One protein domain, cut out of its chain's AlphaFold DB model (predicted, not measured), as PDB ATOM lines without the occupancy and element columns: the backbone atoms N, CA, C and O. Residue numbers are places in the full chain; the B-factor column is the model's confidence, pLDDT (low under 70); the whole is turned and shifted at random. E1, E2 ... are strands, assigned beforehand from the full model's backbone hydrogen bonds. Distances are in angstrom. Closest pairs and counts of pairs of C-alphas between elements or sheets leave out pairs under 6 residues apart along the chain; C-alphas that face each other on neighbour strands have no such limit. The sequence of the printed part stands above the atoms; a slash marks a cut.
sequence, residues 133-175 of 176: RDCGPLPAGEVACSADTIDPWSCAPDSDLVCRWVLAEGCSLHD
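AT A GLANCE: This is residues 133 to 175 of the 176 residues of an uncharacterized protein of Proteobacteria bacterium (UniProt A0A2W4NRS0). With little regular structure, this is a slender hairpin, E2 and E3, with a small second pair of strands, E1 and E4, beyond one end; the unnamed residues 133 to 141 run back along the hairpin to E1. The printed part has 43 residues, 16 of them in four strands, E1 to E4 in chain order, with no named helix: all strand, in two antiparallel two-stranded sheets. It is only just compact, close to loose, with a radius of gyration of the C-alphas of 10.9 A, and elongated, spanning 30 by 18 by 16 A.

IN THESE COORDINATES: E2, residues 153 to 157, begins at C-alpha (-25.898, -14.839, 42.004) and measures 12.9 A; E3, residues 163 to 167, 12.8 A. E1 is residues 142 to 144, 6.6 A, and E4 residues 172 to 174, 6.4 A, ending at (-22.953, -22.475, 53.626).

HOW THE PARTS SIT: E2 and E3 are antiparallel at 141 degrees, with N 166 and O 154 2.8 A apart. E1 and E4 are antiparallel at 139 degrees, with N 172 and O 144 2.8 A apart. E3 and E4 meet only through their link; E1 and E2 are apart.

THE WHOLE: The C-alphas of Ala 147 and Asp 160 are the two farthest apart, 31.7 A. The printed part has no cut and no long link; pLDDT is under 70 at residues 149, 150 and 175.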
ATOM      1  N   ARG A 133     -21.241  -4.521  37.696       77.00
ATOM      2  CA  ARG A 133     -20.195  -3.671  38.273       77.00
ATOM      3  C   ARG A 133     -20.692  -2.806  39.432       77.00
ATOM      4  O   ARG A 133     -19.881  -2.449  40.285       77.00
ATOM      5  N   ASP A 134     -21.987  -2.505  39.488       83.75
ATOM      6  CA  ASP A 134     -22.603  -1.706  40.550       83.75
ATOM      7  C   ASP A 134     -22.766  -2.506  41.853       83.75
ATOM      8  O   ASP A 134     -22.760  -1.922  42.935       83.75
ATOM      9  N   CYS A 135     -22.850  -3.840  41.773       83.44
ATOM     10  CA  CYS A 135     -22.946  -4.725  42.940       83.44
ATOM     11  C   CYS A 135     -21.605  -4.984  43.651       83.44
ATOM     12  O   CYS A 135     -21.580  -5.574  44.734       83.44
ATOM     13  N   GLY A 136     -20.486  -4.538  43.071       85.06
ATOM     14  CA  GLY A 136     -19.151  -4.765  43.624       85.06
ATOM     15  C   GLY A 136     -18.686  -6.228  43.509       85.06
ATOM     16  O   GLY A 136     -19.221  -6.992  42.704       85.06
ATOM     17  N   PRO A 137     -17.654  -6.643  44.266       86.56
ATOM     18  CA  PRO A 137     -17.130  -8.004  44.196       86.56
ATOM     19  C   PRO A 137     -18.173  -9.033  44.644       86.56
ATOM     20  O   PRO A 137     -18.954  -8.779  45.560       86.56
ATOM     21  N   LEU A 138     -18.158 -10.196  43.994       83.50
ATOM     22  CA  LEU A 138     -19.063 -11.303  44.292       83.50
ATOM     23  C   LEU A 138     -18.850 -11.788  45.743       83.50
ATOM     24  O   LEU A 138     -17.695 -11.845  46.185       83.50
ATOM     25  N   PRO A 139     -19.910 -12.119  46.506       82.50
ATOM     26  CA  PRO A 139     -19.767 -12.535  47.894       82.50
ATOM     27  C   PRO A 139     -18.977 -13.841  47.986       82.50
ATOM     28  O   PRO A 139     -19.199 -14.766  47.207       82.50
ATOM     29  N   ALA A 140     -18.059 -13.923  48.949       76.56
ATOM     30  CA  ALA A 140     -17.331 -15.154  49.226       76.56
ATOM     31  C   ALA A 140     -18.214 -16.124  50.027       76.56
ATOM     32  O   ALA A 140     -18.856 -15.717  50.993       76.56
ATOM     33  N   GLY A 141     -18.218 -17.399  49.640       73.81
ATOM     34  CA  GLY A 141     -18.933 -18.471  50.333       73.81
ATOM     35  C   GLY A 141     -19.246 -19.633  49.395       73.81
ATOM     36  O   GLY A 141     -19.389 -19.438  48.187       73.81
ATOM     37  N   GLU A 142     -19.348 -20.843  49.942       74.44
ATOM     38  CA  GLU A 142     -19.876 -21.976  49.184       74.44
ATOM     39  C   GLU A 142     -21.394 -21.830  49.080       74.44
ATOM     40  O   GLU A 142     -22.095 -21.669  50.082       74.44
ATOM     41  N   VAL A 143     -21.910 -21.859  47.853       82.12
ATOM     42  CA  VAL A 143     -23.347 -21.806  47.600       82.12
ATOM     43  C   VAL A 143     -23.820 -23.184  47.170       82.12
ATOM     44  O   VAL A 143     -23.365 -23.720  46.160       82.12
ATOM     45  N   ALA A 144     -24.772 -23.736  47.915       81.88
ATOM     46  CA  ALA A 144     -25.487 -24.942  47.530       81.88
ATOM     47  C   ALA A 144     -26.816 -24.556  46.875       81.88
ATOM     48  O   ALA A 144     -27.643 -23.898  47.507       81.88
ATOM     49  N   CYS A 145     -27.020 -24.982  45.629       82.94
ATOM     50  CA  CYS A 145     -28.242 -24.751  44.861       82.94
ATOM     51  C   CYS A 145     -28.893 -26.068  44.434       82.94
ATOM     52  O   CYS A 145     -28.242 -27.114  44.367       82.94
ATOM     53  N   SER A 146     -30.178 -26.009  44.082       79.88
ATOM     54  CA  SER A 146     -30.823 -27.054  43.283       79.88
ATOM     55  C   SER A 146     -30.076 -27.279  41.961       79.88
ATOM     56  O   SER A 146     -29.556 -26.332  41.378       79.88
ATOM     57  N   ALA A 147     -30.051 -28.526  41.476       70.31
ATOM     58  CA  ALA A 147     -29.231 -28.958  40.334       70.31
ATOM     59  C   ALA A 147     -29.482 -28.198  39.013       70.31
ATOM     60  O   ALA A 147     -28.648 -28.263  38.115       70.31
ATOM     61  N   ASP A 148     -30.598 -27.479  38.902       73.69
ATOM     62  CA  ASP A 148     -30.982 -26.728  37.704       73.69
ATOM     63  C   ASP A 148     -30.514 -25.257  37.715       73.69
ATOM     64  O   ASP A 148     -30.721 -24.535  36.738       73.69
ATOM     65  N   THR A 149     -29.883 -24.784  38.797       68.50
ATOM     66  CA  THR A 149     -29.431 -23.389  38.911       68.50
ATOM     67  C   THR A 149     -28.006 -23.233  38.377       68.50
ATOM     68  O   THR A 149     -27.052 -23.702  38.991       68.50
ATOM     69  N   ILE A 150     -27.865 -22.554  37.233       65.00
ATOM     70  CA  ILE A 150     -26.578 -22.340  36.547       65.00
ATOM     71  C   ILE A 150     -25.785 -21.185  37.177       65.00
ATOM     72  O   ILE A 150     -24.577 -21.306  37.359       65.00
ATOM     73  N   ASP A 151     -26.468 -20.103  37.563       75.19
ATOM     74  CA  ASP A 151     -25.857 -18.915  38.163       75.19
ATOM     75  C   ASP A 151     -26.502 -18.614  39.528       75.19
ATOM     76  O   ASP A 151     -27.657 -18.183  39.586       75.19
ATOM     77  N   PRO A 152     -25.792 -18.842  40.649       81.00
ATOM     78  CA  PRO A 152     -26.343 -18.657  41.992       81.00
ATOM     79  C   PRO A 152     -26.539 -17.191  42.388       81.00
ATOM     80  O   PRO A 152     -27.225 -16.918  43.370       81.00
ATOM     81  N   TRP A 153     -25.925 -16.256  41.663       83.12
ATOM     82  CA  TRP A 153     -25.898 -14.839  42.004       83.12
ATOM     83  C   TRP A 153     -26.417 -13.992  40.852       83.12
ATOM     84  O   TRP A 153     -25.964 -14.119  39.718       83.12
ATOM     85  N   SER A 154     -27.318 -13.068  41.167       86.00
ATOM     86  CA  SER A 154     -27.725 -11.999  40.257       86.00
ATOM     87  C   SER A 154     -27.518 -10.639  40.920       86.00
ATOM     88  O   SER A 154     -27.545 -10.520  42.144       86.00
ATOM     89  N   CYS A 155     -27.246  -9.611  40.119       84.88
ATOM     90  CA  CYS A 155     -27.120  -8.241  40.605       84.88
ATOM     91  C   CYS A 155     -28.477  -7.548  40.469       84.88
ATOM     92  O   CYS A 155     -29.002  -7.444  39.362       84.88
ATOM     93  N   ALA A 156     -29.059  -7.110  41.585       83.88
ATOM     94  CA  ALA A 156     -30.383  -6.500  41.607       83.88
ATOM     95  C   ALA A 156     -30.473  -5.398  42.681       83.88
ATOM     96  O   ALA A 156     -29.715  -5.421  43.656       83.88
ATOM     97  N   PRO A 157     -31.375  -4.416  42.517       82.62
ATOM     98  CA  PRO A 157     -31.584  -3.365  43.502       82.62
ATOM     99  C   PRO A 157     -32.308  -3.925  44.732       82.62
ATOM    100  O   PRO A 157     -33.252  -4.709  44.609       82.62
ATOM    101  N   ASP A 158     -31.896  -3.492  45.920       82.06
ATOM    102  CA  ASP A 158     -32.661  -3.700  47.149       82.06
ATOM    103  C   ASP A 158     -33.829  -2.695  47.276       82.06
ATOM    104  O   ASP A 158     -34.110  -1.894  46.379       82.06
ATOM    105  N   SER A 159     -34.537  -2.729  48.409       78.50
ATOM    106  CA  SER A 159     -35.648  -1.812  48.703       78.50
ATOM    107  C   SER A 159     -35.252  -0.332  48.737       78.50
ATOM    108  O   SER A 159     -36.123   0.525  48.604       78.50
ATOM    109  N   ASP A 160     -33.963  -0.038  48.907       80.94
ATOM    110  CA  ASP A 160     -33.394   1.309  48.932       80.94
ATOM    111  C   ASP A 160     -32.799   1.710  47.567       80.94
ATOM    112  O   ASP A 160     -32.135   2.742  47.458       80.94
ATOM    113  N   LEU A 161     -33.062   0.923  46.511       72.25
ATOM    114  CA  LEU A 161     -32.516   1.089  45.158       72.25
ATOM    115  C   LEU A 161     -30.983   0.982  45.099       72.25
ATOM    116  O   LEU A 161     -30.353   1.523  44.186       72.25
ATOM    117  N   VAL A 162     -30.370   0.283  46.059       83.44
ATOM    118  CA  VAL A 162     -28.930   0.015  46.074       83.44
ATOM    119  C   VAL A 162     -28.666  -1.346  45.445       83.44
ATOM    120  O   VAL A 162     -29.248  -2.352  45.844       83.44
ATOM    121  N   CYS A 163     -27.761  -1.386  44.470       85.75
ATOM    122  CA  CYS A 163     -27.378  -2.615  43.787       85.75
ATOM    123  C   CYS A 163     -26.611  -3.548  44.723       85.75
ATOM    124  O   CYS A 163     -25.566  -3.183  45.265       85.75
ATOM    125  N   ARG A 164     -27.137  -4.760  44.916       87.00
ATOM    126  CA  ARG A 164     -26.517  -5.805  45.731       87.00
ATOM    127  C   ARG A 164     -26.593  -7.158  45.038       87.00
ATOM    128  O   ARG A 164     -27.474  -7.418  44.222       87.00
ATOM    129  N   TRP A 165     -25.669  -8.035  45.409       89.44
ATOM    130  CA  TRP A 165     -25.736  -9.439  45.033       89.44
ATOM    131  C   TRP A 165     -26.919 -10.114  45.724       89.44
ATOM    132  O   TRP A 165     -27.022 -10.109  46.951       89.44
ATOM    133  N   VAL A 166     -27.800 -10.697  44.920       87.94
ATOM    134  CA  VAL A 166     -28.969 -11.453  45.352       87.94
ATOM    135  C   VAL A 166     -28.752 -12.912  44.999       87.94
ATOM    136  O   VAL A 166     -28.404 -13.253  43.866       87.94
ATOM    137  N   LEU A 167     -28.945 -13.769  45.997       87.06
ATOM    138  CA  LEU A 167     -28.830 -15.205  45.837       87.06
ATOM    139  C   LEU A 167     -30.091 -15.743  45.146       87.06
ATOM    140  O   LEU A 167     -31.205 -15.376  45.526       87.06
ATOM    141  N   ALA A 168     -29.918 -16.585  44.129       83.06
ATOM    142  CA  ALA A 168     -31.023 -17.187  43.395       83.06
ATOM    143  C   ALA A 168     -31.929 -18.010  44.328       83.06
ATOM    144  O   ALA A 168     -31.475 -18.602  45.312       83.06
ATOM    145  N   GLU A 169     -33.227 -18.061  44.024       79.25
ATOM    146  CA  GLU A 169     -34.162 -18.866  44.809       79.25
ATOM    147  C   GLU A 169     -33.753 -20.348  44.789       79.25
ATOM    148  O   GLU A 169     -33.351 -20.889  43.760       79.25
ATOM    149  N   GLY A 170     -33.836 -21.009  45.947       78.38
ATOM    150  CA  GLY A 170     -33.390 -22.400  46.099       78.38
ATOM    151  C   GLY A 170     -31.878 -22.572  46.284       78.38
ATOM    152  O   GLY A 170     -31.420 -23.705  46.427       78.38
ATOM    153  N   CYS A 171     -31.114 -21.478  46.332       82.69
ATOM    154  CA  CYS A 171     -29.723 -21.481  46.759       82.69
ATOM    155  C   CYS A 171     -29.594 -21.083  48.236       82.69
ATOM    156  O   CYS A 171     -30.381 -20.301  48.770       82.69
ATOM    157  N   SER A 172     -28.574 -21.612  48.904       84.31
ATOM    158  CA  SER A 172     -28.234 -21.270  50.284       84.31
ATOM    159  C   SER A 172     -26.724 -21.130  50.445       84.31
ATOM    160  O   SER A 172     -25.956 -21.901  49.870       84.31
ATOM    161  N   LEU A 173     -26.312 -20.116  51.205       81.31
ATOM    162  CA  LEU A 173     -24.926 -19.923  51.625       81.31
ATOM    163  C   LEU A 173     -24.607 -20.910  52.747       81.31
ATOM    164  O   LEU A 173     -25.280 -20.909  53.780       81.31
ATOM    165  N   HIS A 174     -23.574 -21.719  52.550       72.38
ATOM    166  CA  HIS A 174     -22.953 -22.475  53.626       72.38
ATOM    167  C   HIS A 174     -21.869 -21.611  54.277       72.38
ATOM    168  O   HIS A 174     -20.921 -21.181  53.618       72.38
ATOM    169  N   ASP A 175     -22.035 -21.340  55.571       55.59
ATOM    170  CA  ASP A 175     -20.968 -20.798  56.418       55.59
ATOM    171  C   ASP A 175     -20.048 -21.975  56.814       55.59
ATOM    172  O   ASP A 175     -20.583 -23.023  57.203       55.59
TER     173      ASP A 175